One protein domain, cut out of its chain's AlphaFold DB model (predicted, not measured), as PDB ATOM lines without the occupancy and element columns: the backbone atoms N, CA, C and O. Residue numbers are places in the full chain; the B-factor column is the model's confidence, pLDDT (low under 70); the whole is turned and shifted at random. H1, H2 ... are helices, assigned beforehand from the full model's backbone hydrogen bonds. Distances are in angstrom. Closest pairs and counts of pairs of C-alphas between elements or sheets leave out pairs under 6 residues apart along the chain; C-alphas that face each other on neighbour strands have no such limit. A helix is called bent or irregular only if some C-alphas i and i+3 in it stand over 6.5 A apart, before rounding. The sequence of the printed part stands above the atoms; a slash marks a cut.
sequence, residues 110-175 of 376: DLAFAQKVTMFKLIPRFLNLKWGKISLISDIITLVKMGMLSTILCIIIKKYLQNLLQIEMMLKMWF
ATOM      1  N   ASP A 110       3.615 -31.040  37.039       78.69
ATOM      2  CA  ASP A 110       2.475 -30.711  37.909       78.69
ATOM      3  C   ASP A 110       1.436 -29.861  37.174       78.69
ATOM      4  O   ASP A 110       0.233 -30.001  37.391       78.69
ATOM      5  N   LEU A 111       1.893 -29.022  36.242       70.00
ATOM      6  CA  LEU A 111       1.032 -28.196  35.399       70.00
ATOM      7  C   LEU A 111       0.272 -29.053  34.370       70.00
ATOM      8  O   LEU A 111      -0.933 -28.873  34.191       70.00
ATOM      9  N   ALA A 112       0.932 -30.057  33.780       69.75
ATOM     10  CA  ALA A 112       0.288 -31.030  32.893       69.75
ATOM     11  C   ALA A 112      -0.719 -31.922  33.642       69.75
ATOM     12  O   ALA A 112      -1.805 -32.210  33.130       69.75
ATOM     13  N   PHE A 113      -0.403 -32.323  34.878       72.06
ATOM     14  CA  PHE A 113      -1.322 -33.087  35.720       72.06
ATOM     15  C   PHE A 113      -2.522 -32.238  36.164       72.06
ATOM     16  O   PHE A 113      -3.666 -32.673  36.027       72.06
ATOM     17  N   ALA A 114      -2.302 -30.993  36.595       73.31
ATOM     18  CA  ALA A 114      -3.369 -30.066  36.966       73.31
ATOM     19  C   ALA A 114      -4.293 -29.734  35.782       73.31
ATOM     20  O   ALA A 114      -5.513 -29.714  35.952       73.31
ATOM     21  N   GLN A 115      -3.744 -29.559  34.573       68.50
ATOM     22  CA  GLN A 115      -4.513 -29.357  33.339       68.50
ATOM     23  C   GLN A 115      -5.336 -30.598  32.953       68.50
ATOM     24  O   GLN A 115      -6.452 -30.487  32.440       68.50
ATOM     25  N   LYS A 116      -4.833 -31.801  33.252       65.69
ATOM     26  CA  LYS A 116      -5.591 -33.046  33.078       65.69
ATOM     27  C   LYS A 116      -6.713 -33.163  34.115       65.69
ATOM     28  O   LYS A 116      -7.813 -33.586  33.782       65.69
ATOM     29  N   VAL A 117      -6.487 -32.725  35.354       64.38
ATOM     30  CA  VAL A 117      -7.486 -32.761  36.439       64.38
ATOM     31  C   VAL A 117      -8.581 -31.696  36.265       64.38
ATOM     32  O   VAL A 117      -9.732 -31.942  36.631       64.38
ATOM     33  N   THR A 118      -8.299 -30.541  35.653       57.84
ATOM     34  CA  THR A 118      -9.342 -29.551  35.316       57.84
ATOM     35  C   THR A 118     -10.287 -30.038  34.215       57.84
ATOM     36  O   THR A 118     -11.480 -29.740  34.286       57.84
ATOM     37  N   MET A 119      -9.816 -30.868  33.275       57.03
ATOM     38  CA  MET A 119     -10.679 -31.554  32.298       57.03
ATOM     39  C   MET A 119     -11.684 -32.502  32.977       57.03
ATOM     40  O   MET A 119     -12.859 -32.513  32.615       57.03
ATOM     41  N   PHE A 120     -11.275 -33.232  34.023       57.09
ATOM     42  CA  PHE A 120     -12.183 -34.104  34.786       57.09
ATOM     43  C   PHE A 120     -13.137 -33.332  35.713       57.09
ATOM     44  O   PHE A 120     -14.258 -33.775  35.952       57.09
ATOM     45  N   LYS A 121     -12.752 -32.138  36.184       59.00
ATOM     46  CA  LYS A 121     -13.627 -31.250  36.974       59.00
ATOM     47  C   LYS A 121     -14.705 -30.535  36.151       59.00
ATOM     48  O   LYS A 121     -15.612 -29.953  36.742       59.00
ATOM     49  N   LEU A 122     -14.653 -30.583  34.816       55.44
ATOM     50  CA  LEU A 122     -15.742 -30.087  33.962       55.44
ATOM     51  C   LEU A 122     -16.900 -31.089  33.825       55.44
ATOM     52  O   LEU A 122     -18.016 -30.688  33.500       55.44
ATOM     53  N   ILE A 123     -16.669 -32.368  34.133       58.06
ATOM     54  CA  ILE A 123     -17.663 -33.446  34.013       58.06
ATOM     55  C   ILE A 123     -18.883 -33.221  34.932       58.06
ATOM     56  O   ILE A 123     -20.010 -33.321  34.447       58.06
ATOM     57  N   PRO A 124     -18.733 -32.811  36.210       56.06
ATOM     58  CA  PRO A 124     -19.880 -32.529  37.076       56.06
ATOM     59  C   PRO A 124     -20.643 -31.252  36.691       56.06
ATOM     60  O   PRO A 124     -21.789 -31.072  37.098       56.06
ATOM     61  N   ARG A 125     -20.035 -30.348  35.907       54.06
ATOM     62  CA  ARG A 125     -20.668 -29.082  35.503       54.06
ATOM     63  C   ARG A 125     -21.668 -29.273  34.361       54.06
ATOM     64  O   ARG A 125     -22.649 -28.539  34.298       54.06
ATOM     65  N   PHE A 126     -21.477 -30.297  33.528       54.97
ATOM     66  CA  PHE A 126     -22.444 -30.702  32.501       54.97
ATOM     67  C   PHE A 126     -23.646 -31.474  33.060       54.97
ATOM     68  O   PHE A 126     -24.714 -31.458  32.455       54.97
ATOM     69  N   LEU A 127     -23.510 -32.094  34.236       55.41
ATOM     70  CA  LEU A 127     -24.571 -32.887  34.872       55.41
ATOM     71  C   LEU A 127     -25.627 -32.044  35.615       55.41
ATOM     72  O   LEU A 127     -26.659 -32.579  36.006       55.41
ATOM     73  N   ASN A 128     -25.417 -30.730  35.773       52.81
ATOM     74  CA  ASN A 128     -26.369 -29.818  36.430       52.81
ATOM     75  C   ASN A 128     -27.321 -29.084  35.460       52.81
ATOM     76  O   ASN A 128     -28.110 -28.234  35.879       52.81
ATOM     77  N   LEU A 129     -27.291 -29.404  34.162       51.84
ATOM     78  CA  LEU A 129     -28.263 -28.900  33.188       51.84
ATOM     79  C   LEU A 129     -29.563 -29.718  33.280       51.84
ATOM     80  O   LEU A 129     -29.670 -30.805  32.722       51.84
ATOM     81  N   LYS A 130     -30.538 -29.166  34.018       48.00
ATOM     82  CA  LYS A 130     -31.945 -29.598  34.158       48.00
ATOM     83  C   LYS A 130     -32.448 -30.501  33.013       48.00
ATOM     84  O   LYS A 130     -32.713 -30.007  31.922       48.00
ATOM     85  N   TRP A 131     -32.592 -31.797  33.314       49.72
ATOM     86  CA  TRP A 131     -33.572 -32.827  32.889       49.72
ATOM     87  C   TRP A 131     -34.376 -32.704  31.567       49.72
ATOM     88  O   TRP A 131     -35.433 -33.310  31.447       49.72
ATOM     89  N   GLY A 132     -33.892 -31.995  30.547       49.94
ATOM     90  CA  GLY A 132     -34.541 -31.888  29.229       49.94
ATOM     91  C   GLY A 132     -33.774 -32.538  28.070       49.94
ATOM     92  O   GLY A 132     -34.235 -32.487  26.937       49.94
ATOM     93  N   LYS A 133     -32.587 -33.116  28.311       53.53
ATOM     94  CA  LYS A 133     -31.665 -33.606  27.261       53.53
ATOM     95  C   LYS A 133     -30.990 -34.938  27.622       53.53
ATOM     96  O   LYS A 133     -29.776 -35.084  27.507       53.53
ATOM     97  N   ILE A 134     -31.770 -35.915  28.084       57.66
ATOM     98  CA  ILE A 134     -31.266 -37.251  28.463       57.66
ATOM     99  C   ILE A 134     -30.670 -38.003  27.251       57.66
ATOM    100  O   ILE A 134     -29.742 -38.792  27.420       57.66
ATOM    101  N   SER A 135     -31.112 -37.696  26.023       62.97
ATOM    102  CA  SER A 135     -30.546 -38.271  24.791       62.97
ATOM    103  C   SER A 135     -29.069 -37.915  24.595       62.97
ATOM    104  O   SER A 135     -28.253 -38.792  24.346       62.97
ATOM    105  N   LEU A 136     -28.691 -36.656  24.826       61.12
ATOM    106  CA  LEU A 136     -27.326 -36.182  24.587       61.12
ATOM    107  C   LEU A 136     -26.306 -36.804  25.558       61.12
ATOM    108  O   LEU A 136     -25.161 -37.049  25.192       61.12
ATOM    109  N   ILE A 137     -26.718 -37.095  26.796       65.19
ATOM    110  CA  ILE A 137     -25.865 -37.780  27.780       65.19
ATOM    111  C   ILE A 137     -25.687 -39.251  27.389       65.19
ATOM    112  O   ILE A 137     -24.576 -39.769  27.479       65.19
ATOM    113  N   SER A 138     -26.745 -39.912  26.904       70.25
ATOM    114  CA  SER A 138     -26.647 -41.272  26.359       70.25
ATOM    115  C   SER A 138     -25.697 -41.326  25.162       70.25
ATOM    116  O   SER A 138     -24.846 -42.214  25.095       70.25
ATOM    117  N   ASP A 139     -25.760 -40.342  24.268       70.81
ATOM    118  CA  ASP A 139     -24.887 -40.265  23.095       70.81
ATOM    119  C   ASP A 139     -23.430 -39.998  23.483       70.81
ATOM    120  O   ASP A 139     -22.529 -40.637  22.949       70.81
ATOM    121  N   ILE A 140     -23.176 -39.141  24.477       66.69
ATOM    122  CA  ILE A 140     -21.823 -38.899  25.000       66.69
ATOM    123  C   ILE A 140     -21.281 -40.141  25.716       66.69
ATOM    124  O   ILE A 140     -20.128 -40.508  25.507       66.69
ATOM    125  N   ILE A 141     -22.092 -40.836  26.517       72.44
ATOM    126  CA  ILE A 141     -21.686 -42.093  27.161       72.44
ATOM    127  C   ILE A 141     -21.401 -43.161  26.103       72.44
ATOM    128  O   ILE A 141     -20.441 -43.915  26.241       72.44
ATOM    129  N   THR A 142     -22.187 -43.217  25.030       71.06
ATOM    130  CA  THR A 142     -21.990 -44.162  23.924       71.06
ATOM    131  C   THR A 142     -20.752 -43.804  23.104       71.06
ATOM    132  O   THR A 142     -19.965 -44.687  22.777       71.06
ATOM    133  N   LEU A 143     -20.493 -42.519  22.861       68.06
ATOM    134  CA  LEU A 143     -19.304 -42.027  22.164       68.06
ATOM    135  C   LEU A 143     -18.024 -42.250  22.983       68.06
ATOM    136  O   LEU A 143     -17.014 -42.688  22.437       68.06
ATOM    137  N   VAL A 144     -18.071 -42.031  24.300       75.81
ATOM    138  CA  VAL A 144     -16.964 -42.343  25.218       75.81
ATOM    139  C   VAL A 144     -16.754 -43.853  25.307       75.81
ATOM    140  O   VAL A 144     -15.613 -44.308  25.251       75.81
ATOM    141  N   LYS A 145     -17.827 -44.655  25.364       75.31
ATOM    142  CA  LYS A 145     -17.734 -46.122  25.296       75.31
ATOM    143  C   LYS A 145     -17.081 -46.576  23.992       75.31
ATOM    144  O   LYS A 145     -16.166 -47.387  24.050       75.31
ATOM    145  N   MET A 146     -17.469 -46.025  22.843       74.56
ATOM    146  CA  MET A 146     -16.865 -46.356  21.547       74.56
ATOM    147  C   MET A 146     -15.405 -45.893  21.448       74.56
ATOM    148  O   MET A 146     -14.566 -46.632  20.937       74.56
ATOM    149  N   GLY A 147     -15.065 -44.721  21.990       82.06
ATOM    150  CA  GLY A 147     -13.686 -44.224  22.047       82.06
ATOM    151  C   GLY A 147     -12.778 -45.081  22.935       82.06
ATOM    152  O   GLY A 147     -11.666 -45.436  22.536       82.06
ATOM    153  N   MET A 148     -13.259 -45.490  24.112       77.56
ATOM    154  CA  MET A 148     -12.523 -46.396  24.998       77.56
ATOM    155  C   MET A 148     -12.432 -47.812  24.420       77.56
ATOM    156  O   MET A 148     -11.361 -48.408  24.476       77.56
ATOM    157  N   LEU A 149     -13.500 -48.332  23.805       75.75
ATOM    158  CA  LEU A 149     -13.488 -49.636  23.133       75.75
ATOM    159  C   LEU A 149     -12.530 -49.653  21.945       75.75
ATOM    160  O   LEU A 149     -11.769 -50.602  21.808       75.75
ATOM    161  N   SER A 150     -12.508 -48.598  21.132       79.56
ATOM    162  CA  SER A 150     -11.543 -48.451  20.039       79.56
ATOM    163  C   SER A 150     -10.108 -48.405  20.566       79.56
ATOM    164  O   SER A 150      -9.220 -49.043  20.009       79.56
ATOM    165  N   THR A 151      -9.878 -47.738  21.701       77.12
ATOM    166  CA  THR A 151      -8.557 -47.695  22.346       77.12
ATOM    167  C   THR A 151      -8.142 -49.072  22.869       77.12
ATOM    168  O   THR A 151      -7.025 -49.510  22.611       77.12
ATOM    169  N   ILE A 152      -9.043 -49.788  23.546       75.69
ATOM    170  CA  ILE A 152      -8.801 -51.153  24.037       75.69
ATOM    171  C   ILE A 152      -8.561 -52.101  22.860       75.69
ATOM    172  O   ILE A 152      -7.590 -52.851  22.875       75.69
ATOM    173  N   LEU A 153      -9.378 -52.022  21.810       81.44
ATOM    174  CA  LEU A 153      -9.218 -52.814  20.596       81.44
ATOM    175  C   LEU A 153      -7.891 -52.494  19.900       81.44
ATOM    176  O   LEU A 153      -7.211 -53.407  19.461       81.44
ATOM    177  N   CYS A 154      -7.472 -51.231  19.858       80.44
ATOM    178  CA  CYS A 154      -6.191 -50.823  19.286       80.44
ATOM    179  C   CYS A 154      -5.002 -51.320  20.123       80.44
ATOM    180  O   CYS A 154      -4.001 -51.752  19.560       80.44
ATOM    181  N   ILE A 155      -5.108 -51.333  21.458       79.56
ATOM    182  CA  ILE A 155      -4.086 -51.908  22.351       79.56
ATOM    183  C   ILE A 155      -4.013 -53.428  22.183       79.56
ATOM    184  O   ILE A 155      -2.917 -53.978  22.113       79.56
ATOM    185  N   ILE A 156      -5.163 -54.099  22.084       78.62
ATOM    186  CA  ILE A 156      -5.255 -55.534  21.805       78.62
ATOM    187  C   ILE A 156      -4.623 -55.806  20.439       78.62
ATOM    188  O   ILE A 156      -3.644 -56.535  20.367       78.62
ATOM    189  N   ILE A 157      -5.076 -55.154  19.368       82.06
ATOM    190  CA  ILE A 157      -4.493 -55.321  18.034       82.06
ATOM    191  C   ILE A 157      -2.987 -55.056  18.082       82.06
ATOM    192  O   ILE A 157      -2.235 -55.907  17.645       82.06
ATOM    193  N   LYS A 158      -2.498 -53.972  18.691       83.31
ATOM    194  CA  LYS A 158      -1.050 -53.710  18.764       83.31
ATOM    195  C   LYS A 158      -0.264 -54.793  19.505       83.31
ATOM    196  O   LYS A 158       0.805 -55.165  19.038       83.31
ATOM    197  N   LYS A 159      -0.777 -55.306  20.628       82.62
ATOM    198  CA  LYS A 159      -0.102 -56.363  21.400       82.62
ATOM    199  C   LYS A 159      -0.184 -57.733  20.728       82.62
ATOM    200  O   LYS A 159       0.758 -58.511  20.808       82.62
ATOM    201  N   TYR A 160      -1.300 -58.039  20.075       87.56
ATOM    202  CA  TYR A 160      -1.547 -59.358  19.497       87.56
ATOM    203  C   TYR A 160      -1.194 -59.448  18.012       87.56
ATOM    204  O   TYR A 160      -1.026 -60.558  17.529       87.56
ATOM    205  N   LEU A 161      -1.017 -58.336  17.289       89.56
ATOM    206  CA  LEU A 161      -0.629 -58.344  15.871       89.56
ATOM    207  C   LEU A 161       0.771 -58.929  15.683       89.56
ATOM    208  O   LEU A 161       0.983 -59.696  14.751       89.56
ATOM    209  N   GLN A 162       1.700 -58.629  16.593       89.62
ATOM    210  CA  GLN A 162       3.034 -59.226  16.572       89.62
ATOM    211  C   GLN A 162       2.971 -60.743  16.806       89.62
ATOM    212  O   GLN A 162       3.566 -61.504  16.050       89.62
ATOM    213  N   ASN A 163       2.173 -61.186  17.785       89.69
ATOM    214  CA  ASN A 163       1.946 -62.610  18.041       89.69
ATOM    215  C   ASN A 163       1.245 -63.305  16.863       89.69
ATOM    216  O   ASN A 163       1.613 -64.414  16.496       89.69
ATOM    217  N   LEU A 164       0.265 -62.652  16.235       89.44
ATOM    218  CA  LEU A 164      -0.424 -63.159  15.046       89.44
ATOM    219  C   LEU A 164       0.533 -63.296  13.861       89.44
ATOM    220  O   LEU A 164       0.497 -64.320  13.187       89.44
ATOM    221  N   LEU A 165       1.417 -62.320  13.644       91.81
ATOM    222  CA  LEU A 165       2.433 -62.375  12.595       91.81
ATOM    223  C   LEU A 165       3.451 -63.495  12.854       91.81
ATOM    224  O   LEU A 165       3.845 -64.204  11.929       91.81
ATOM    225  N   GLN A 166       3.842 -63.700  14.113       93.44
ATOM    226  CA  GLN A 166       4.722 -64.800  14.501       93.44
ATOM    227  C   GLN A 166       4.052 -66.162  14.286       93.44
ATOM    228  O   GLN A 166       4.666 -67.068  13.726       93.44
ATOM    229  N   ILE A 167       2.779 -66.300  14.668       87.00
ATOM    230  CA  ILE A 167       1.988 -67.509  14.418       87.00
ATOM    231  C   ILE A 167       1.820 -67.737  12.910       87.00
ATOM    232  O   ILE A 167       1.945 -68.871  12.461       87.00
ATOM    233  N   GLU A 168       1.609 -66.688  12.109       92.88
ATOM    234  CA  GLU A 168       1.540 -66.778  10.646       92.88
ATOM    235  C   GLU A 168       2.862 -67.273  10.041       92.88
ATOM    236  O   GLU A 168       2.856 -68.165   9.194       92.88
ATOM    237  N   MET A 169       3.998 -66.733  10.490       93.44
ATOM    238  CA  MET A 169       5.331 -67.190  10.081       93.44
ATOM    239  C   MET A 169       5.561 -68.653  10.481       93.44
ATOM    240  O   MET A 169       5.980 -69.454   9.648       93.44
ATOM    241  N   MET A 170       5.214 -69.038  11.715       91.06
ATOM    242  CA  MET A 170       5.306 -70.430  12.167       91.06
ATOM    243  C   MET A 170       4.412 -71.361  11.342       91.06
ATOM    244  O   MET A 170       4.866 -72.419  10.918       91.06
ATOM    245  N   LEU A 171       3.176 -70.955  11.052       89.88
ATOM    246  CA  LEU A 171       2.248 -71.703  10.205       89.88
ATOM    247  C   LEU A 171       2.776 -71.841   8.775       89.88
ATOM    248  O   LEU A 171       2.655 -72.914   8.199       89.88
ATOM    249  N   LYS A 172       3.403 -70.803   8.212       91.81
ATOM    250  CA  LYS A 172       4.044 -70.865   6.887       91.81
ATOM    251  C   LYS A 172       5.249 -71.805   6.853       91.81
ATOM    252  O   LYS A 172       5.483 -72.437   5.828       91.81
ATOM    253  N   MET A 173       5.993 -71.921   7.953       84.88
ATOM    254  CA  MET A 173       7.110 -72.866   8.073       84.88
ATOM    255  C   MET A 173       6.631 -74.305   8.299       84.88
ATOM    256  O   MET A 173       7.225 -75.242   7.772       84.88
ATOM    257  N   TRP A 174       5.559 -74.487   9.074       93.44
ATOM    258  CA  TRP A 174       4.972 -75.799   9.376       93.44
ATOM    259  C   TRP A 174       4.156 -76.359   8.216       93.44
ATOM    260  O   TRP A 174       4.112 -77.568   8.006       93.44
ATOM    261  N   PHE A 175       3.553 -75.469   7.437       87.69
ATOM    262  CA  PHE A 175       2.877 -75.786   6.195       87.69
ATOM    263  C   PHE A 175       3.561 -75.006   5.076       87.69
ATOM    264  O   PHE A 175       3.031 -73.971   4.654       87.69
TER     265      PHE A 175
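This is residues 110 to 175 of the 376 residues of the protein "Circadian associated repressor of transcription a" of Anabas testudineus (UniProt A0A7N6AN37). The printed part is an open, flat hook: the long helix H3 makes one arm, H1 with the short H2 makes the other, shorter arm, and residues 127 to 133 turn the chain between them. The two arms spread apart as a V with nothing packed between them, and H3 has a kink along its way. The printed part has 66 residues with three named helices, in the order H1, H2, H3, and no named strand; its class is all helix. It is extended, with a radius of gyration of the C-alphas of 20.7 A, and the C-alphas span 64 by 36 by 7 A.

H1, residues 110 to 121, begins at C-alpha 110 at (2.475, -30.711, 37.909) and is 16.1 A long from first to last C-alpha. H2, residues 123 to 126, is 5.7 A long. H3, residues 134 to 174, runs 56.2 A from C-alpha 134 at (-31.266, -37.251, 28.463) to C-alpha 174 at (4.972, -75.799, 9.376).

H1 and H2 meet only through their link, a tight one of 1 residue. A short link of 7 residues joins H2 to H3, and these two helices are apart. H1 and H3 are apart too. H3 has a kink of 36 degrees near residue 161; it is neither bent nor irregular, but only just: C-alphas 159 and 162 are 6.4 A apart. In H1 every O i to N i+4 pair is within hydrogen-bond range, in H3 35 of 37 are, and H2 is too short for such a pair.

The two C-alphas farthest apart, those of Lys 130 and Phe 175, are 64.2 A apart. Residues 110 to 125, 128 to 136 and 138 to 175 stand free. The printed part has no cut and no long link. Its mean pLDDT is 72.8, and 26 residues are under 70: 112, 115 to 137, 140 and 143.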